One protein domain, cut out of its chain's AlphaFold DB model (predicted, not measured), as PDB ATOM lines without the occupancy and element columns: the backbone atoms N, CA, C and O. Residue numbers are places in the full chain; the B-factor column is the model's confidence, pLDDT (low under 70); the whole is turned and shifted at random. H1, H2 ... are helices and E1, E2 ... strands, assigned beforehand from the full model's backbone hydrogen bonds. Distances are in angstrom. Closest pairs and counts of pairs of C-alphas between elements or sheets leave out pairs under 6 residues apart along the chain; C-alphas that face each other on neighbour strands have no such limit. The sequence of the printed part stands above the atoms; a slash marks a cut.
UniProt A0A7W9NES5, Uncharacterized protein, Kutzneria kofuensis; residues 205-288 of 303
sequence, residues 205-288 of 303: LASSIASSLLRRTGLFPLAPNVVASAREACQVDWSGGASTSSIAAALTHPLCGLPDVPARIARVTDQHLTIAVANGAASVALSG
ATOM      1  N   LEU A 205     582.611 547.236 479.488       85.12
ATOM      2  CA  LEU A 205     583.999 546.911 479.822       85.12
ATOM      3  C   LEU A 205     584.108 546.164 481.156       85.12
ATOM      4  O   LEU A 205     584.755 545.120 481.218       85.12
ATOM      5  N   ALA A 206     583.485 546.682 482.217       87.12
ATOM      6  CA  ALA A 206     583.536 546.049 483.532       87.12
ATOM      7  C   ALA A 206     582.913 544.648 483.491       87.12
ATOM      8  O   ALA A 206     583.466 543.726 484.079       87.12
ATOM      9  N   SER A 207     581.837 544.455 482.721       90.88
ATOM     10  CA  SER A 207     581.251 543.136 482.472       90.88
ATOM     11  C   SER A 207     582.214 542.206 481.732       90.88
ATOM     12  O   SER A 207     582.337 541.039 482.095       90.88
ATOM     13  N   SER A 208     582.942 542.710 480.732       92.31
ATOM     14  CA  SER A 208     583.963 541.930 480.019       92.31
ATOM     15  C   SER A 208     585.110 541.500 480.932       92.31
ATOM     16  O   SER A 208     585.499 540.329 480.938       92.31
ATOM     17  N   ILE A 209     585.603 542.415 481.769       92.62
ATOM     18  CA  ILE A 209     586.659 542.131 482.743       92.62
ATOM     19  C   ILE A 209     586.153 541.150 483.800       92.62
ATOM     20  O   ILE A 209     586.802 540.137 484.037       92.62
ATOM     21  N   ALA A 210     584.982 541.387 484.392       94.06
ATOM     22  CA  ALA A 210     584.393 540.506 485.396       94.06
ATOM     23  C   ALA A 210     584.159 539.086 484.850       94.06
ATOM     24  O   ALA A 210     584.546 538.110 485.489       94.06
ATOM     25  N   SER A 211     583.607 538.957 483.640       95.94
ATOM     26  CA  SER A 211     583.464 537.670 482.945       95.94
ATOM     27  C   SER A 211     584.817 536.982 482.737       95.94
ATOM     28  O   SER A 211     584.998 535.818 483.107       95.94
ATOM     29  N   SER A 212     585.813 537.722 482.247       96.06
ATOM     30  CA  SER A 212     587.173 537.208 482.053       96.06
ATOM     31  C   SER A 212     587.799 536.730 483.370       96.06
ATOM     32  O   SER A 212     588.436 535.673 483.408       96.06
ATOM     33  N   LEU A 213     587.608 537.466 484.466       95.94
ATOM     34  CA  LEU A 213     588.113 537.104 485.790       95.94
ATOM     35  C   LEU A 213     587.382 535.892 486.377       95.94
ATOM     36  O   LEU A 213     588.033 535.024 486.956       95.94
ATOM     37  N   LEU A 214     586.070 535.755 486.160       97.00
ATOM     38  CA  LEU A 214     585.315 534.569 486.576       97.00
ATOM     39  C   LEU A 214     585.838 533.295 485.889       97.00
ATOM     40  O   LEU A 214     586.002 532.243 486.516       97.00
ATOM     41  N   ARG A 215     586.175 533.389 484.600       97.81
ATOM     42  CA  ARG A 215     586.821 532.296 483.854       97.81
ATOM     43  C   ARG A 215     588.234 531.993 484.355       97.81
ATOM     44  O   ARG A 215     588.722 530.886 484.145       97.81
ATOM     45  N   ARG A 216     588.868 532.945 485.047       97.50
ATOM     46  CA  ARG A 216     590.224 532.871 485.611       97.50
ATOM     47  C   ARG A 216     590.228 532.787 487.145       97.50
ATOM     48  O   ARG A 216     591.176 533.222 487.796       97.50
ATOM     49  N   THR A 217     589.181 532.207 487.731       95.44
ATOM     50  CA  THR A 217     589.037 532.059 489.193       95.44
ATOM     51  C   THR A 217     590.197 531.330 489.862       95.44
ATOM     52  O   THR A 217     590.452 531.573 491.031       95.44
ATOM     53  N   GLY A 218     590.951 530.491 489.146       96.31
ATOM     54  CA  GLY A 218     592.140 529.824 489.683       96.31
ATOM     55  C   GLY A 218     593.290 530.769 490.045       96.31
ATOM     56  O   GLY A 218     594.160 530.376 490.818       96.31
ATOM     57  N   LEU A 219     593.283 532.009 489.539       96.38
ATOM     58  CA  LEU A 219     594.254 533.032 489.934       96.38
ATOM     59  C   LEU A 219     594.001 533.579 491.342       96.38
ATOM     60  O   LEU A 219     594.936 534.072 491.972       96.38
ATOM     61  N   PHE A 220     592.766 533.489 491.840       94.44
ATOM     62  CA  PHE A 220     592.372 534.123 493.089       94.44
ATOM     63  C   PHE A 220     591.856 533.083 494.092       94.44
ATOM     64  O   PHE A 220     590.913 532.350 493.795       94.44
ATOM     65  N   PRO A 221     592.421 533.000 495.311       88.06
ATOM     66  CA  PRO A 221     591.881 532.105 496.335       88.06
ATOM     67  C   PRO A 221     590.495 532.552 496.825       88.06
ATOM     68  O   PRO A 221     589.695 531.710 497.241       88.06
ATOM     69  N   LEU A 222     590.235 533.862 496.762       88.69
ATOM     70  CA  LEU A 222     588.976 534.540 497.054       88.69
ATOM     71  C   LEU A 222     588.560 535.352 495.819       88.69
ATOM     72  O   LEU A 222     589.409 535.889 495.122       88.69
ATOM     73  N   ALA A 223     587.268 535.438 495.540       84.94
ATOM     74  CA  ALA A 223     586.693 536.112 494.394       84.94
ATOM     75  C   ALA A 223     587.101 537.585 494.433       84.94
ATOM     76  O   ALA A 223     586.925 538.228 495.471       84.94
ATOM     77  N   PRO A 224     587.648 538.116 493.331       90.19
ATOM     78  CA  PRO A 224     588.011 539.515 493.280       90.19
ATOM     79  C   PRO A 224     586.752 540.387 493.271       90.19
ATOM     80  O   PRO A 224     585.758 540.079 492.603       90.19
ATOM     81  N   ASN A 225     586.825 541.509 493.974       89.88
ATOM     82  CA  ASN A 225     585.869 542.591 493.869       89.88
ATOM     83  C   ASN A 225     586.136 543.376 492.589       89.88
ATOM     84  O   ASN A 225     587.233 543.890 492.397       89.88
ATOM     85  N   VAL A 226     585.130 543.468 491.722       89.19
ATOM     86  CA  VAL A 226     585.233 544.156 490.435       89.19
ATOM     87  C   VAL A 226     584.263 545.327 490.433       89.19
ATOM     88  O   VAL A 226     583.047 545.131 490.440       89.19
ATOM     89  N   VAL A 227     584.799 546.543 490.419       87.38
ATOM     90  CA  VAL A 227     584.018 547.783 490.470       87.38
ATOM     91  C   VAL A 227     584.212 548.554 489.171       87.38
ATOM     92  O   VAL A 227     585.336 548.818 488.742       87.38
ATOM     93  N   ALA A 228     583.106 548.915 488.524       84.50
ATOM     94  CA  ALA A 228     583.135 549.825 487.388       84.50
ATOM     95  C   ALA A 228     583.363 551.262 487.881       84.50
ATOM     96  O   ALA A 228     582.680 551.730 488.787       84.50
ATOM     97  N   SER A 229     584.295 551.976 487.259       80.75
ATOM     98  CA  SER A 229     584.505 553.409 487.465       80.75
ATOM     99  C   SER A 229     583.783 554.219 486.387       80.75
ATOM    100  O   SER A 229     583.575 553.752 485.268       80.75
ATOM    101  N   ALA A 230     583.445 555.469 486.707       71.00
ATOM    102  CA  ALA A 230     582.756 556.393 485.804       71.00
ATOM    103  C   ALA A 230     583.539 556.721 484.514       71.00
ATOM    104  O   ALA A 230     582.945 557.203 483.556       71.00
ATOM    105  N   ARG A 231     584.858 556.481 484.474       74.06
ATOM    106  CA  ARG A 231     585.738 556.802 483.332       74.06
ATOM    107  C   ARG A 231     586.127 555.584 482.494       74.06
ATOM    108  O   ARG A 231     587.274 555.490 482.080       74.06
ATOM    109  N   GLU A 232     585.228 554.614 482.338       74.38
ATOM    110  CA  GLU A 232     585.534 553.352 481.637       74.38
ATOM    111  C   GLU A 232     586.773 552.633 482.203       74.38
ATOM    112  O   GLU A 232     587.454 551.875 481.521       74.38
ATOM    113  N   ALA A 233     587.086 552.867 483.475       82.81
ATOM    114  CA  ALA A 233     588.091 552.107 484.192       82.81
ATOM    115  C   ALA A 233     587.399 551.028 485.024       82.81
ATOM    116  O   ALA A 233     586.228 551.148 485.392       82.81
ATOM    117  N   CYS A 234     588.129 549.971 485.335       89.56
ATOM    118  CA  CYS A 234     587.666 548.916 486.211       89.56
ATOM    119  C   CYS A 234     588.675 548.739 487.337       89.56
ATOM    120  O   CYS A 234     589.870 548.617 487.082       89.56
ATOM    121  N   GLN A 235     588.197 548.752 488.573       92.00
ATOM    122  CA  GLN A 235     589.006 548.431 489.734       92.00
ATOM    123  C   GLN A 235     588.781 546.967 490.102       92.00
ATOM    124  O   GLN A 235     587.640 546.501 490.133       92.00
ATOM    125  N   VAL A 236     589.873 546.250 490.336       93.50
ATOM    126  CA  VAL A 236     589.893 544.845 490.724       93.50
ATOM    127  C   VAL A 236     590.680 544.736 492.019       93.50
ATOM    128  O   VAL A 236     591.905 544.873 492.020       93.50
ATOM    129  N   ASP A 237     589.970 544.461 493.104       93.38
ATOM    130  CA  ASP A 237     590.556 544.300 494.430       93.38
ATOM    131  C   ASP A 237     590.424 542.849 494.885       93.38
ATOM    132  O   ASP A 237     589.395 542.212 494.658       93.38
ATOM    133  N   TRP A 238     591.434 542.307 495.555       93.44
ATOM    134  CA  TRP A 238     591.325 540.985 496.170       93.44
ATOM    135  C   TRP A 238     592.102 540.911 497.478       93.44
ATOM    136  O   TRP A 238     593.122 541.573 497.669       93.44
ATOM    137  N   SER A 239     591.620 540.070 498.390       89.44
ATOM    138  CA  SER A 239     592.260 539.825 499.676       89.44
ATOM    139  C   SER A 239     593.005 538.486 499.664       89.44
ATOM    140  O   SER A 239     592.446 537.425 499.389       89.44
ATOM    141  N   GLY A 240     594.303 538.536 499.968       89.00
ATOM    142  CA  GLY A 240     595.170 537.359 500.091       89.00
ATOM    143  C   GLY A 240     595.595 536.709 498.767       89.00
ATOM    144  O   GLY A 240     595.246 537.146 497.676       89.00
ATOM    145  N   GLY A 241     596.383 535.636 498.861       92.50
ATOM    146  CA  GLY A 241     596.899 534.924 497.689       92.50
ATOM    147  C   GLY A 241     598.156 535.555 497.092       92.50
ATOM    148  O   GLY A 241     599.069 535.935 497.821       92.50
ATOM    149  N   ALA A 242     598.232 535.587 495.759       95.25
ATOM    150  CA  ALA A 242     599.395 536.099 495.039       95.25
ATOM    151  C   ALA A 242     599.516 537.632 495.136       95.25
ATOM    152  O   ALA A 242     598.515 538.339 495.279       95.25
ATOM    153  N   SER A 243     600.752 538.128 495.014       94.94
ATOM    154  CA  SER A 243     601.053 539.562 494.976       94.94
ATOM    155  C   SER A 243     600.401 540.256 493.778       94.94
ATOM    156  O   SER A 243     600.142 539.629 492.744       94.94
ATOM    157  N   THR A 244     600.204 541.569 493.877       94.50
ATOM    158  CA  THR A 244     599.646 542.406 492.810       94.50
ATOM    159  C   THR A 244     600.455 542.280 491.528       94.50
ATOM    160  O   THR A 244     599.887 542.087 490.454       94.50
ATOM    161  N   SER A 245     601.784 542.306 491.631       93.44
ATOM    162  CA  SER A 245     602.694 542.117 490.497       93.44
ATOM    163  C   SER A 245     602.566 540.737 489.845       93.44
ATOM    164  O   SER A 245     602.598 540.633 488.618       93.44
ATOM    165  N   SER A 246     602.366 539.680 490.639       95.38
ATOM    166  CA  SER A 246     602.186 538.319 490.125       95.38
ATOM    167  C   SER A 246     600.855 538.163 489.391       95.38
ATOM    168  O   SER A 246     600.811 537.573 488.310       95.38
ATOM    169  N   ILE A 247     599.772 538.718 489.946       95.75
ATOM    170  CA  ILE A 247     598.462 538.732 489.285       95.75
ATOM    171  C   ILE A 247     598.505 539.586 488.023       95.75
ATOM    172  O   ILE A 247     598.018 539.138 486.990       95.75
ATOM    173  N   ALA A 248     599.136 540.762 488.058       94.25
ATOM    174  CA  ALA A 248     599.304 541.598 486.875       94.25
ATOM    175  C   ALA A 248     600.016 540.833 485.753       94.25
ATOM    176  O   ALA A 248     599.493 540.761 484.645       94.25
ATOM    177  N   ALA A 249     601.142 540.176 486.060       93.62
ATOM    178  CA  ALA A 249     601.877 539.359 485.098       93.62
ATOM    179  C   ALA A 249     601.027 538.209 484.524       93.62
ATOM    180  O   ALA A 249     601.080 537.931 483.324       93.62
ATOM    181  N   ALA A 250     600.209 537.555 485.356       95.75
ATOM    182  CA  ALA A 250     599.282 536.520 484.902       95.75
ATOM    183  C   ALA A 250     598.178 537.095 483.996       95.75
ATOM    184  O   ALA A 250     597.894 536.537 482.936       95.75
ATOM    185  N   LEU A 251     597.582 538.227 484.373       95.00
ATOM    186  CA  LEU A 251     596.535 538.904 483.606       95.00
ATOM    187  C   LEU A 251     597.057 539.532 482.307       95.00
ATOM    188  O   LEU A 251     596.259 539.745 481.399       95.00
ATOM    189  N   THR A 252     598.363 539.760 482.165       94.31
ATOM    190  CA  THR A 252     598.997 540.168 480.899       94.31
ATOM    191  C   THR A 252     599.577 539.002 480.098       94.31
ATOM    192  O   THR A 252     600.178 539.228 479.052       94.31
ATOM    193  N   HIS A 253     599.434 537.753 480.559       95.00
ATOM    194  CA  HIS A 253     599.993 536.593 479.863       95.00
ATOM    195  C   HIS A 253     599.395 536.464 478.447       95.00
ATOM    196  O   HIS A 253     598.170 536.459 478.306       95.00
ATOM    197  N   PRO A 254     600.197 536.235 477.396       94.75
ATOM    198  CA  PRO A 254     599.730 536.347 476.012       94.75
ATOM    199  C   PRO A 254     598.630 535.342 475.649       94.75
ATOM    200  O   PRO A 254     597.728 535.662 474.887       94.75
ATOM    201  N   LEU A 255     598.667 534.135 476.226       96.06
ATOM    202  CA  LEU A 255     597.678 533.078 475.954       96.06
ATOM    203  C   LEU A 255     596.452 533.062 476.878       96.06
ATOM    204  O   LEU A 255     595.395 532.601 476.465       96.06
ATOM    205  N   CYS A 256     596.587 533.491 478.134       96.75
ATOM    206  CA  CYS A 256     595.558 533.287 479.166       96.75
ATOM    207  C   CYS A 256     595.265 534.545 479.987       96.75
ATOM    208  O   CYS A 256     594.430 534.492 480.881       96.75
ATOM    209  N   GLY A 257     595.923 535.667 479.700       94.75
ATOM    210  CA  GLY A 257     595.625 536.968 480.286       94.75
ATOM    211  C   GLY A 257     594.292 537.530 479.794       94.75
ATOM    212  O   GLY A 257     593.570 536.861 479.051       94.75
ATOM    213  N   LEU A 258     593.950 538.747 480.210       93.25
ATOM    214  CA  LEU A 258     592.705 539.426 479.849       93.25
ATOM    215  C   LEU A 258     592.609 539.651 478.327       93.25
ATOM    216  O   LEU A 258     593.623 539.966 477.690       93.25
ATOM    217  N   PRO A 259     591.433 539.452 477.705       87.88
ATOM    218  CA  PRO A 259     591.233 539.771 476.293       87.88
ATOM    219  C   PRO A 259     591.391 541.279 476.066       87.88
ATOM    220  O   PRO A 259     591.095 542.074 476.952       87.88
ATOM    221  N   ASP A 260     591.901 541.665 474.894       76.56
ATOM    222  CA  ASP A 260     592.006 543.063 474.427       76.56
ATOM    223  C   ASP A 260     592.865 544.025 475.272       76.56
ATOM    224  O   ASP A 260     592.990 545.209 474.950       76.56
ATOM    225  N   VAL A 261     593.534 543.524 476.313       69.44
ATOM    226  CA  VAL A 261     594.488 544.291 477.113       69.44
ATOM    227  C   VAL A 261     595.902 544.018 476.588       69.44
ATOM    228  O   VAL A 261     596.412 542.909 476.768       69.44
ATOM    229  N   PRO A 262     596.565 544.969 475.904       64.19
ATOM    230  CA  PRO A 262     597.956 544.802 475.528       64.19
ATOM    231  C   PRO A 262     598.810 544.729 476.792       64.19
ATOM    232  O   PRO A 262     598.478 545.300 477.830       64.19
ATOM    233  N   ALA A 263     599.946 544.047 476.688       60.66
ATOM    234  CA  ALA A 263     600.864 543.777 477.790       60.66
ATOM    235  C   ALA A 263     601.647 545.023 478.262       60.66
ATOM    236  O   ALA A 263     602.868 544.992 478.387       60.66
ATOM    237  N   ARG A 264     600.974 546.156 478.498       73.94
ATOM    238  CA  ARG A 264     601.588 547.365 479.052       73.94
ATOM    239  C   ARG A 264     601.054 547.625 480.451       73.94
ATOM    240  O   ARG A 264     599.999 548.225 480.650       73.94
ATOM    241  N   ILE A 265     601.843 547.182 481.423       77.62
ATOM    242  CA  ILE A 265     601.749 547.629 482.810       77.62
ATOM    243  C   ILE A 265     602.330 549.043 482.838       77.62
ATOM    244  O   ILE A 265     603.520 549.230 482.593       77.62
ATOM    245  N   ALA A 266     601.472 550.041 483.031       72.00
ATOM    246  CA  ALA A 266     601.822 551.432 482.737       72.00
ATOM    247  C   ALA A 266     602.078 552.278 483.989       72.00
ATOM    248  O   ALA A 266     602.705 553.332 483.887       72.00
ATOM    249  N   ARG A 267     601.583 551.869 485.164       68.06
ATOM    250  CA  ARG A 267     601.657 552.720 486.356       68.06
ATOM    251  C   ARG A 267     601.538 551.920 487.642       68.06
ATOM    252  O   ARG A 267     600.610 551.132 487.786       68.06
ATOM    253  N   VAL A 268     602.453 552.177 488.567       69.00
ATOM    254  CA  VAL A 268     602.349 551.770 489.967       69.00
ATOM    255  C   VAL A 268     602.157 553.060 490.753       69.00
ATOM    256  O   VAL A 268     603.018 553.937 490.715       69.00
ATOM    257  N   THR A 269     600.989 553.239 491.361       80.69
ATOM    258  CA  THR A 269     600.857 554.144 492.509       80.69
ATOM    259  C   THR A 269     601.123 553.336 493.774       80.69
ATOM    260  O   THR A 269     601.154 552.108 493.721       80.69
ATOM    261  N   ASP A 270     601.240 553.998 494.924       79.88
ATOM    262  CA  ASP A 270     601.406 553.307 496.211       79.88
ATOM    263  C   ASP A 270     600.227 552.372 496.557       79.88
ATOM    264  O   ASP A 270     600.338 551.552 497.460       79.88
ATOM    265  N   GLN A 271     599.097 552.483 495.847       83.75
ATOM    266  CA  GLN A 271     597.852 551.760 496.142       83.75
ATOM    267  C   GLN A 271     597.402 550.807 495.026       83.75
ATOM    268  O   GLN A 271     596.654 549.859 495.282       83.75
ATOM    269  N   HIS A 272     597.815 551.059 493.779       86.38
ATOM    270  CA  HIS A 272     597.305 550.327 492.624       86.38
ATOM    271  C   HIS A 272     598.352 550.125 491.529       86.38
ATOM    272  O   HIS A 272     599.148 551.013 491.219       86.38
ATOM    273  N   LEU A 273     598.257 548.981 490.851       89.06
ATOM    274  CA  LEU A 273     598.935 548.720 489.584       89.06
ATOM    275  C   LEU A 273     597.928 548.845 488.438       89.06
ATOM    276  O   LEU A 273     596.887 548.198 488.449       89.06
ATOM    277  N   THR A 274     598.219 549.668 487.433       89.88
ATOM    278  CA  THR A 274     597.336 549.866 486.276       89.88
ATOM    279  C   THR A 274     597.795 549.066 485.060       89.88
ATOM    280  O   THR A 274     598.926 549.227 484.588       89.88
ATOM    281  N   ILE A 275     596.884 548.266 484.503       89.00
ATOM    282  CA  ILE A 275     597.023 547.663 483.178       89.00
ATOM    283  C   ILE A 275     596.229 548.507 482.175       89.00
ATOM    284  O   ILE A 275     595.016 548.685 482.320       89.00
ATOM    285  N   ALA A 276     596.913 549.061 481.175       83.94
ATOM    286  CA  ALA A 276     596.285 549.893 480.152       83.94
ATOM    287  C   ALA A 276     595.696 549.030 479.027       83.94
ATOM    288  O   ALA A 276     596.368 548.138 478.511       83.94
ATOM    289  N   VAL A 277     594.462 549.321 478.611       75.38
ATOM    290  CA  VAL A 277     593.837 548.713 477.425       75.38
ATOM    291  C   VAL A 277     594.296 549.477 476.169       75.38
ATOM    292  O   VAL A 277     594.551 550.679 476.242       75.38
ATOM    293  N   ALA A 278     594.437 548.809 475.016       65.00
ATOM    294  CA  ALA A 278     595.170 549.312 473.835       65.00
ATOM    295  C   ALA A 278     594.729 550.677 473.303       65.00
ATOM    296  O   ALA A 278     595.540 551.390 472.718       65.00
ATOM    297  N   ASN A 279     593.482 551.062 473.556       63.88
ATOM    298  CA  ASN A 279     592.914 552.305 473.051       63.88
ATOM    299  C   ASN A 279     593.028 553.475 474.044       63.88
ATOM    300  O   ASN A 279     592.446 554.527 473.805       63.88
ATOM    301  N   GLY A 280     593.732 553.309 475.172       62.09
ATOM    302  CA  GLY A 280     594.009 554.369 476.152       62.09
ATOM    303  C   GLY A 280     592.802 554.874 476.958       62.09
ATOM    304  O   GLY A 280     593.001 555.485 478.003       62.09
ATOM    305  N   ALA A 281     591.571 554.602 476.515       65.19
ATOM    306  CA  ALA A 281     590.337 554.997 477.197       65.19
ATOM    307  C   ALA A 281     590.006 554.092 478.395       65.19
ATOM    308  O   ALA A 281     589.557 554.566 479.434       65.19
ATOM    309  N   ALA A 282     590.295 552.797 478.269       76.00
ATOM    310  CA  ALA A 282     589.997 551.798 479.282       76.00
ATOM    311  C   ALA A 282     591.253 551.389 480.063       76.00
ATOM    312  O   ALA A 282     592.344 551.238 479.504       76.00
ATOM    313  N   SER A 283     591.104 551.171 481.367       86.81
ATOM    314  CA  SER A 283     592.190 550.678 482.218       86.81
ATOM    315  C   SER A 283     591.675 549.776 483.331       86.81
ATOM    316  O   SER A 283     590.535 549.908 483.777       86.81
ATOM    317  N   VAL A 284     592.527 548.849 483.769       91.06
ATOM    318  CA  VAL A 284     592.260 547.973 484.910       91.06
ATOM    319  C   VAL A 284     593.205 548.354 486.041       91.06
ATOM    320  O   VAL A 284     594.415 548.180 485.916       91.06
ATOM    321  N   ALA A 285     592.667 548.901 487.127       92.38
ATOM    322  CA  ALA A 285     593.406 549.170 488.352       92.38
ATOM    323  C   ALA A 285     593.348 547.931 489.251       92.38
ATOM    324  O   ALA A 285     592.267 547.449 489.570       92.38
ATOM    325  N   LEU A 286     594.506 547.411 489.639       93.88
ATOM    326  CA  LEU A 286     594.648 546.226 490.476       93.88
ATOM    327  C   LEU A 286     595.085 546.627 491.886       93.88
ATOM    328  O   LEU A 286     596.059 547.370 492.021       93.88
ATOM    329  N   SER A 287     594.415 546.105 492.913       93.81
ATOM    330  CA  SER A 287     594.842 546.207 494.314       93.81
ATOM    331  C   SER A 287     594.827 544.830 494.977       93.81
ATOM    332  O   SER A 287     593.773 544.239 495.209       93.81
ATOM    333  N   GLY A 288     596.013 544.295 495.247       93.50
ATOM    334  CA  GLY A 288     596.205 543.041 495.969       93.50
ATOM    335  C   GLY A 288     596.718 543.254 497.398       93.50
ATOM    336  O   GLY A 288     596.930 544.388 497.829       93.50
TER     337      GLY A 288
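What this domain is: This is residues 205 to 288 of the 303 residues of an uncharacterized protein of Kutzneria kofuensis (UniProt A0A7W9NES5). A twisted sheet of five short strands has two helices over one face, H1 over E1 and E2 and H2 over E5 and E4, while the other face is bare. The two helices stand apart, each along the strands under it. The 84 printed residues hold two named helices and five named strands, in the chain order H1 E1 E2 H2 E3 E4 E5; the sheet's order is E1 E2 E5 E4 E3, mixed. The class is mixed, helices and strands, with 41 residues, under half, in named elements. The whole is compact and rounded, with a radius of gyration of the C-alphas of 11.4 A and spans of 30 by 28 by 22 A.

How they stand to each other: In the sheet, E2, residues 233 to 237, and E5, residues 283 to 287, are parallel neighbours at 18 degrees, with N 236 and O 285 2.8 A apart. E1, residues 225 to 228, is an edge strand and forms an antiparallel hairpin with E2; N 225 and O 237 are 2.8 A apart. E4, residues 273 to 276, is antiparallel to E5, with N 275 and O 284 2.8 A apart. E3, residues 265 to 268, is the other edge strand and antiparallel to E4, with N 274 and O 267 2.8 A apart. E3, E4 and E5 form a meander, each strand the antiparallel neighbour of the one before. From edge to edge the strands' lines turn by 77 degrees. H1, residues 205 to 215, is on the sheet at a height of 9.3 A; its closest C-alphas to E1 are those of Ala 206 and Ala 228, 5.4 A apart. H2, residues 244 to 251, is on the same face at a height of 9.0 A; its closest C-alphas to E5 are those of Thr 244 and Ser 287, 6.3 A apart. E2, H2 and E3 form a split strand-helix-strand unit, two strands running the same way with E5 and E4 between them, and its crossover is right-handed. In H1 and H2 every O i to N i+4 pair is within hydrogen-bond range.

Where its parts are: E5 is 13.2 A long from first to last C-alpha and ends at C-alpha 287 (594.842, 546.207, 494.314). E2 measures 13.1 A, E1 10.1 A, E4 9.9 A and E3 8.3 A. H1 measures 15.4 A and begins at C-alpha 205 (583.999, 546.911, 479.822). H2 measures 10.3 A.

The domain as a whole: The C-alphas farthest apart, those of Gly 240 and Asn 279, are 31.0 A apart. The printed part has no cut. The link from H2 to E3, residues 252 to 264, is long. Mean pLDDT of the printed part is 86.9; residues 261 to 263, 267 to 268 and 278 to 281 are under 70.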